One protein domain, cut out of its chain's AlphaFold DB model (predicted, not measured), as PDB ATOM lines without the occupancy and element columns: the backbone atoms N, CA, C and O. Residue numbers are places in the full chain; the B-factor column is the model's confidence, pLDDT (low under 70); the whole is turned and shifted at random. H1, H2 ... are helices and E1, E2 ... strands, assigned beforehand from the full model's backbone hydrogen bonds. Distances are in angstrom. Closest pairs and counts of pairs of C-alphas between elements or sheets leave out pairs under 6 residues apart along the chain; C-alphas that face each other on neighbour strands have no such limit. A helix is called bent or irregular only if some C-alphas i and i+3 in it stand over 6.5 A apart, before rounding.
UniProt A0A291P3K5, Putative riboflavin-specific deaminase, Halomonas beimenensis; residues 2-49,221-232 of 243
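AT A GLANCE: This is residues 2 to 49 and 221 to 232 of the 243 residues of the protein "Putative riboflavin-specific deaminase" of Halomonas beimenensis (UniProt A0A291P3K5). A small hairpin of strands, E2 and E3, sits beside a long strand E1 and a helix H1, which run lengthwise side by side in opposite directions; a long loop, residues 12 to 29, joins E1 to H1 at one end. The printed part has 60 residues, in the order E1, H1, E2, E3, of mixed class, with the sheet E2 - E3 antiparallel. It is only just loose, close to compact, with a radius of gyration of the C-alphas of 12.6 A and spans of 41 by 20 by 19 A.

IN THESE COORDINATES: E2 is residues 221 to 225 and E3 residues 229 to 232, ending at C-alpha 232 (10.723, 117.143, 38.080). H1, residues 30 to 45, is 22.7 A long and irregular: C-alphas 36 and 39 are 7.1 A apart. E1, residues 4 to 11, is 22.3 A long from C-alpha 4 (21.506, 130.055, 44.334).

HOW THE PARTS SIT: In the hairpin E2 and E3, N 225 and O 229 are 2.8 A apart, within hydrogen-bond range. The closest C-alphas of H1 and E3, Leu 33 and Val 229, are 7.9 A apart. Those of E1 and H1, Ile 10 and Tyr 38, are 6.8 A apart. E1 pairs with no named strand; E1 and E3 are near each other, E1 and E2 apart. In H1, 8 of 12 O i to N i+4 pairs are within hydrogen-bond range.

THE WHOLE: C-alphas 49 and 221 are 22.3 A apart across the cut, residues 50 to 220. The link E1 to H1 is long. No printed residue is under 70 in pLDDT.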
ATOM      1  N   ARG A   2      26.634 133.991  48.200       94.19
ATOM      2  CA  ARG A   2      26.731 132.962  47.146       94.19
ATOM      3  C   ARG A   2      25.479 132.956  46.256       94.19
ATOM      4  O   ARG A   2      24.393 133.165  46.802       94.19
ATOM      5  N   PRO A   3      25.607 132.662  44.950       97.56
ATOM      6  CA  PRO A   3      24.454 132.443  44.087       97.56
ATOM      7  C   PRO A   3      23.666 131.206  44.536       97.56
ATOM      8  O   PRO A   3      24.232 130.242  45.072       97.56
ATOM      9  N   SER A   4      22.358 131.240  44.295       98.25
ATOM     10  CA  SER A   4      21.506 130.055  44.334       98.25
ATOM     11  C   SER A   4      21.939 129.090  43.237       98.25
ATOM     12  O   SER A   4      22.267 129.517  42.128       98.25
ATOM     13  N   ILE A   5      21.943 127.791  43.523       98.75
ATOM     14  CA  ILE A   5      22.361 126.773  42.555       98.75
ATOM     15  C   ILE A   5      21.229 125.785  42.311       98.75
ATOM     16  O   ILE A   5      20.733 125.136  43.233       98.75
ATOM     17  N   THR A   6      20.847 125.634  41.043       98.88
ATOM     18  CA  THR A   6      19.933 124.575  40.603       98.88
ATOM     19  C   THR A   6      20.706 123.515  39.838       98.88
ATOM     20  O   THR A   6      21.250 123.812  38.783       98.88
ATOM     21  N   CYS A   7      20.733 122.277  40.329       98.75
ATOM     22  CA  CYS A   7      21.272 121.159  39.557       98.75
ATOM     23  C   CYS A   7      20.285 120.796  38.444       98.75
ATOM     24  O   CYS A   7      19.172 120.338  38.727       98.75
ATOM     25  N   HIS A   8      20.665 121.071  37.198       98.81
ATOM     26  CA  HIS A   8      19.850 120.883  36.008       98.81
ATOM     27  C   HIS A   8      20.401 119.708  35.203       98.81
ATOM     28  O   HIS A   8      21.473 119.811  34.626       98.81
ATOM     29  N   MET A   9      19.681 118.585  35.187       98.38
ATOM     30  CA  MET A   9      20.162 117.345  34.572       98.38
ATOM     31  C   MET A   9      19.090 116.693  33.710       98.38
ATOM     32  O   MET A   9      17.897 116.771  34.009       98.38
ATOM     33  N   ILE A  10      19.532 115.954  32.694       97.75
ATOM     34  CA  ILE A  10      18.717 114.997  31.948       97.75
ATOM     35  C   ILE A  10      19.237 113.582  32.175       97.75
ATOM     36  O   ILE A  10      20.442 113.361  32.258       97.75
ATOM     37  N   THR A  11      18.329 112.623  32.326       97.94
ATOM     38  CA  THR A  11      18.682 111.267  32.742       97.94
ATOM     39  C   THR A  11      17.732 110.210  32.193       97.94
ATOM     40  O   THR A  11      16.591 110.509  31.838       97.94
ATOM     41  N   SER A  12      18.197 108.965  32.136       97.50
ATOM     42  CA  SER A  12      17.353 107.782  31.965       97.50
ATOM     43  C   SER A  12      16.504 107.506  33.218       97.50
ATOM     44  O   SER A  12      16.730 108.074  34.288       97.50
ATOM     45  N   LEU A  13      15.534 106.593  33.127       96.88
ATOM     46  CA  LEU A  13      14.694 106.186  34.265       96.88
ATOM     47  C   LEU A  13      15.501 105.595  35.433       96.88
ATOM     48  O   LEU A  13      15.088 105.720  36.583       96.88
ATOM     49  N   ASP A  14      16.637 104.960  35.147       96.94
ATOM     50  CA  ASP A  14      17.568 104.399  36.131       96.94
ATOM     51  C   ASP A  14      18.660 105.387  36.584       96.94
ATOM     52  O   ASP A  14      19.595 104.992  37.278       96.94
ATOM     53  N   GLY A  15      18.548 106.673  36.231       97.06
ATOM     54  CA  GLY A  15      19.412 107.727  36.764       97.06
ATOM     55  C   GLY A  15      20.772 107.872  36.071       97.06
ATOM     56  O   GLY A  15      21.669 108.506  36.634       97.06
ATOM     57  N   ARG A  16      20.963 107.297  34.873       97.12
ATOM     58  CA  ARG A  16      22.238 107.370  34.138       97.12
ATOM     59  C   ARG A  16      22.390 108.655  33.350       97.12
ATOM     60  O   ARG A  16      21.407 109.298  32.981       97.12
ATOM     61  N   LEU A  17      23.648 109.013  33.108       95.12
ATOM     62  CA  LEU A  17      24.038 110.322  32.590       95.12
ATOM     63  C   LEU A  17      24.213 110.378  31.065       95.12
ATOM     64  O   LEU A  17      24.007 111.438  30.494       95.12
ATOM     65  N   HIS A  18      24.598 109.281  30.401       94.44
ATOM     66  CA  HIS A  18      25.079 109.317  29.008       94.44
ATOM     67  C   HIS A  18      24.031 108.873  27.969       94.44
ATOM     68  O   HIS A  18      23.855 107.667  27.771       94.44
ATOM     69  N   PRO A  19      23.388 109.797  27.221       93.56
ATOM     70  CA  PRO A  19      22.283 109.454  26.323       93.56
ATOM     71  C   PRO A  19      22.651 108.519  25.172       93.56
ATOM     72  O   PRO A  19      21.788 107.809  24.667       93.56
ATOM     73  N   GLN A  20      23.924 108.480  24.759       93.62
ATOM     74  CA  GLN A  20      24.395 107.602  23.680       93.62
ATOM     75  C   GLN A  20      24.297 106.111  24.040       93.62
ATOM     76  O   GLN A  20      24.365 105.262  23.153       93.62
ATOM     77  N   ARG A  21      24.166 105.794  25.332       94.44
ATOM     78  CA  ARG A  21      24.048 104.427  25.847       94.44
ATOM     79  C   ARG A  21      22.607 103.995  26.080       94.44
ATOM     80  O   ARG A  21      22.332 102.803  26.183       94.44
ATOM     81  N   TRP A  22      21.701 104.957  26.208       95.50
ATOM     82  CA  TRP A  22      20.326 104.683  26.581       95.50
ATOM     83  C   TRP A  22      19.589 103.963  25.453       95.50
ATOM     84  O   TRP A  22      19.795 104.228  24.265       95.50
ATOM     85  N   GLY A  23      18.667 103.083  25.833       91.62
ATOM     86  CA  GLY A  23      17.668 102.554  24.915       91.62
ATOM     87  C   GLY A  23      16.835 103.668  24.265       91.62
ATOM     88  O   GLY A  23      16.749 104.795  24.755       91.62
ATOM     89  N   GLY A  24      16.200 103.351  23.139       83.94
ATOM     90  CA  GLY A  24      15.318 104.295  22.454       83.94
ATOM     91  C   GLY A  24      13.944 104.413  23.130       83.94
ATOM     92  O   GLY A  24      13.442 103.419  23.661       83.94
ATOM     93  N   PRO A  25      13.299 105.593  23.075       85.69
ATOM     94  CA  PRO A  25      11.883 105.719  23.409       85.69
ATOM     95  C   PRO A  25      11.027 104.981  22.361       85.69
ATOM     96  O   PRO A  25      11.455 104.806  21.220       85.69
ATOM     97  N   ALA A  26       9.800 104.589  22.716       82.88
ATOM     98  CA  ALA A  26       8.920 103.829  21.817       82.88
ATOM     99  C   ALA A  26       8.613 104.557  20.490       82.88
ATOM    100  O   ALA A  26       8.585 103.924  19.437       82.88
ATOM    101  N   ASP A  27       8.445 105.882  20.543       81.56
ATOM    102  CA  ASP A  27       7.955 106.697  19.422       81.56
ATOM    103  C   ASP A  27       8.966 107.767  18.957       81.56
ATOM    104  O   ASP A  27       8.583 108.855  18.523       81.56
ATOM    105  N   GLY A  28      10.276 107.519  19.068       82.19
ATOM    106  CA  GLY A  28      11.261 108.519  18.648       82.19
ATOM    107  C   GLY A  28      12.718 108.127  18.841       82.19
ATOM    108  O   GLY A  28      13.062 106.956  18.982       82.19
ATOM    109  N   ARG A  29      13.592 109.135  18.851       90.88
ATOM    110  CA  ARG A  29      15.023 108.962  19.104       90.88
ATOM    111  C   ARG A  29      15.461 109.757  20.324       90.88
ATOM    112  O   ARG A  29      15.005 110.882  20.535       90.88
ATOM    113  N   ILE A  30      16.347 109.163  21.115       94.00
ATOM    114  CA  ILE A  30      16.756 109.733  22.397       94.00
ATOM    115  C   ILE A  30      17.553 111.033  22.238       94.00
ATOM    116  O   ILE A  30      17.307 111.990  22.964       94.00
ATOM    117  N   ASP A  31      18.414 111.105  21.223       93.12
ATOM    118  CA  ASP A  31      19.191 112.295  20.857       93.12
ATOM    119  C   ASP A  31      18.289 113.505  20.566       93.12
ATOM    120  O   ASP A  31      18.521 114.598  21.078       93.12
ATOM    121  N   GLN A  32      17.209 113.298  19.812       92.69
ATOM    122  CA  GLN A  32      16.240 114.348  19.491       92.69
ATOM    123  C   GLN A  32      15.437 114.802  20.713       92.69
ATOM    124  O   GLN A  32      15.141 115.990  20.835       92.69
ATOM    125  N   LEU A  33      15.070 113.884  21.615       93.62
ATOM    126  CA  LEU A  33      14.366 114.245  22.850       93.62
ATOM    127  C   LEU A  33      15.251 115.074  23.777       93.62
ATOM    128  O   LEU A  33      14.789 116.088  24.297       93.62
ATOM    129  N   VAL A  34      16.506 114.661  23.952       94.12
ATOM    130  CA  VAL A  34      17.484 115.387  24.767       94.12
ATOM    131  C   VAL A  34      17.686 116.795  24.215       94.12
ATOM    132  O   VAL A  34      17.435 117.765  24.929       94.12
ATOM    133  N   ALA A  35      18.018 116.910  22.925       93.25
ATOM    134  CA  ALA A  35      18.246 118.198  22.271       93.25
ATOM    135  C   ALA A  35      17.017 119.119  22.323       93.25
ATOM    136  O   ALA A  35      17.144 120.330  22.476       93.25
ATOM    137  N   ARG A  36      15.807 118.557  22.213       94.56
ATOM    138  CA  ARG A  36      14.563 119.334  22.251       94.56
ATOM    139  C   ARG A  36      14.284 119.941  23.622       94.56
ATOM    140  O   ARG A  36      13.730 121.037  23.685       94.56
ATOM    141  N   HIS A  37      14.540 119.197  24.696       96.75
ATOM    142  CA  HIS A  37      13.993 119.536  26.012       96.75
ATOM    143  C   HIS A  37      15.000 120.147  26.971       96.75
ATOM    144  O   HIS A  37      14.573 120.941  27.802       96.75
ATOM    145  N   TYR A  38      16.286 119.804  26.872       96.88
ATOM    146  CA  TYR A  38      17.294 120.257  27.833       96.88
ATOM    147  C   TYR A  38      17.410 121.792  27.843       96.88
ATOM    148  O   TYR A  38      16.990 122.433  28.804       96.88
ATOM    149  N   GLU A  39      17.785 122.398  26.713       93.88
ATOM    150  CA  GLU A  39      17.903 123.861  26.577       93.88
ATOM    151  C   GLU A  39      16.571 124.602  26.787       93.88
ATOM    152  O   GLU A  39      16.486 125.669  27.405       93.88
ATOM    153  N   ALA A  40      15.472 124.015  26.307       97.00
ATOM    154  CA  ALA A  40      14.139 124.584  26.488       97.00
ATOM    155  C   ALA A  40      13.717 124.617  27.968       97.00
ATOM    156  O   ALA A  40      12.978 125.509  28.390       97.00
ATOM    157  N   ALA A  41      14.170 123.653  28.769       97.75
ATOM    158  CA  ALA A  41      13.944 123.636  30.205       97.75
ATOM    159  C   ALA A  41      14.921 124.564  30.941       97.75
ATOM    160  O   ALA A  41      14.466 125.319  31.802       97.75
ATOM    161  N   ALA A  42      16.208 124.567  30.579       97.12
ATOM    162  CA  ALA A  42      17.226 125.453  31.146       97.12
ATOM    163  C   ALA A  42      16.841 126.937  30.998       97.12
ATOM    164  O   ALA A  42      16.789 127.674  31.983       97.12
ATOM    165  N   SER A  43      16.409 127.360  29.805       96.44
ATOM    166  CA  SER A  43      15.967 128.744  29.547       96.44
ATOM    167  C   SER A  43      14.780 129.199  30.412       96.44
ATOM    168  O   SER A  43      14.645 130.383  30.730       96.44
ATOM    169  N   ARG A  44      13.919 128.274  30.860       97.50
ATOM    170  CA  ARG A  44      12.803 128.573  31.778       97.50
ATOM    171  C   ARG A  44      13.264 128.818  33.219       97.50
ATOM    172  O   ARG A  44      12.458 129.310  34.010       97.50
ATOM    173  N   LEU A  45      14.507 128.476  33.565       97.19
ATOM    174  CA  LEU A  45      15.079 128.660  34.901       97.19
ATOM    175  C   LEU A  45      15.711 130.043  35.102       97.19
ATOM    176  O   LEU A  45      15.807 130.457  36.251       97.19
ATOM    177  N   LYS A  46      16.031 130.776  34.021       95.25
ATOM    178  CA  LYS A  46      16.552 132.159  34.050       95.25
ATOM    179  C   LYS A  46      17.816 132.332  34.910       95.25
ATOM    180  O   LYS A  46      17.860 133.217  35.759       95.25
ATOM    181  N   ALA A  47      18.803 131.470  34.701       97.69
ATOM    182  CA  ALA A  47      20.091 131.582  35.373       97.69
ATOM    183  C   ALA A  47      21.009 132.607  34.690       97.69
ATOM    184  O   ALA A  47      20.852 132.881  33.505       97.69
ATOM    185  N   ASP A  48      21.996 133.096  35.437       97.75
ATOM    186  CA  ASP A  48      23.046 134.026  34.994       97.75
ATOM    187  C   ASP A  48      24.303 133.290  34.483       97.75
ATOM    188  O   ASP A  48      25.405 133.850  34.435       97.75
ATOM    189  N   GLY A  49      24.177 131.987  34.215       98.00
ATOM    190  CA  GLY A  49      25.280 131.119  33.827       98.00
ATOM    191  C   GLY A  49      25.136 129.671  34.284       98.00
ATOM    192  O   GLY A  49      24.165 129.275  34.939       98.00
ATOM    193  N   ALA A 221       7.322 121.107  41.390       98.44
ATOM    194  CA  ALA A 221       6.519 120.885  40.203       98.44
ATOM    195  C   ALA A 221       6.899 119.577  39.513       98.44
ATOM    196  O   ALA A 221       8.044 119.131  39.576       98.44
ATOM    197  N   CYS A 222       5.924 119.017  38.811       98.50
ATOM    198  CA  CYS A 222       6.068 117.871  37.930       98.50
ATOM    199  C   CYS A 222       5.314 118.191  36.636       98.50
ATOM    200  O   CYS A 222       4.163 118.629  36.691       98.50
ATOM    201  N   GLU A 223       5.969 118.034  35.492       98.25
ATOM    202  CA  GLU A 223       5.409 118.340  34.176       98.25
ATOM    203  C   GLU A 223       5.773 117.223  33.197       98.25
ATOM    204  O   GLU A 223       6.942 116.861  33.079       98.25
ATOM    205  N   THR A 224       4.789 116.683  32.478       97.81
ATOM    206  CA  THR A 224       5.058 115.764  31.367       97.81
ATOM    207  C   THR A 224       5.247 116.569  30.092       97.81
ATOM    208  O   THR A 224       4.360 117.309  29.671       97.81
ATOM    209  N   LEU A 225       6.404 116.404  29.465       96.31
ATOM    210  CA  LEU A 225       6.784 117.040  28.215       96.31
ATOM    211  C   LEU A 225       6.550 116.085  27.026       96.31
ATOM    212  O   LEU A 225       6.474 114.862  27.197       96.31
ATOM    213  N   PRO A 226       6.440 116.616  25.792       94.25
ATOM    214  CA  PRO A 226       6.309 115.803  24.584       94.25
ATOM    215  C   PRO A 226       7.345 114.676  24.477       94.25
ATOM    216  O   PRO A 226       8.520 114.873  24.769       94.25
ATOM    217  N   GLY A 227       6.931 113.501  23.999       93.06
ATOM    218  CA  GLY A 227       7.819 112.336  23.898       93.06
ATOM    219  C   GLY A 227       8.028 111.587  25.218       93.06
ATOM    220  O   GLY A 227       8.967 110.807  25.324       93.06
ATOM    221  N   GLY A 228       7.167 111.822  26.214       94.19
ATOM    222  CA  GLY A 228       7.146 111.057  27.464       94.19
ATOM    223  C   GLY A 228       8.232 111.445  28.465       94.19
ATOM    224  O   GLY A 228       8.470 110.698  29.410       94.19
ATOM    225  N   VAL A 229       8.890 112.591  28.271       96.94
ATOM    226  CA  VAL A 229       9.873 113.115  29.227       96.94
ATOM    227  C   VAL A 229       9.138 113.690  30.433       96.94
ATOM    228  O   VAL A 229       8.192 114.457  30.272       96.94
ATOM    229  N   VAL A 230       9.570 113.347  31.642       98.19
ATOM    230  CA  VAL A 230       9.017 113.906  32.880       98.19
ATOM    231  C   VAL A 230      10.007 114.900  33.455       98.19
ATOM    232  O   VAL A 230      11.145 114.548  33.740       98.19
ATOM    233  N   TRP A 231       9.578 116.139  33.653       98.69
ATOM    234  CA  TRP A 231      10.389 117.170  34.275       98.69
ATOM    235  C   TRP A 231       9.981 117.375  35.732       98.69
ATOM    236  O   TRP A 231       8.896 117.880  36.033       98.69
ATOM    237  N   LEU A 232      10.873 116.985  36.640       98.69
ATOM    238  CA  LEU A 232      10.723 117.143  38.080       98.69
ATOM    239  C   LEU A 232      11.540 118.327  38.583       98.69
ATOM    240  O   LEU A 232      12.728 118.449  38.289       98.69
TER     241      LEU A 232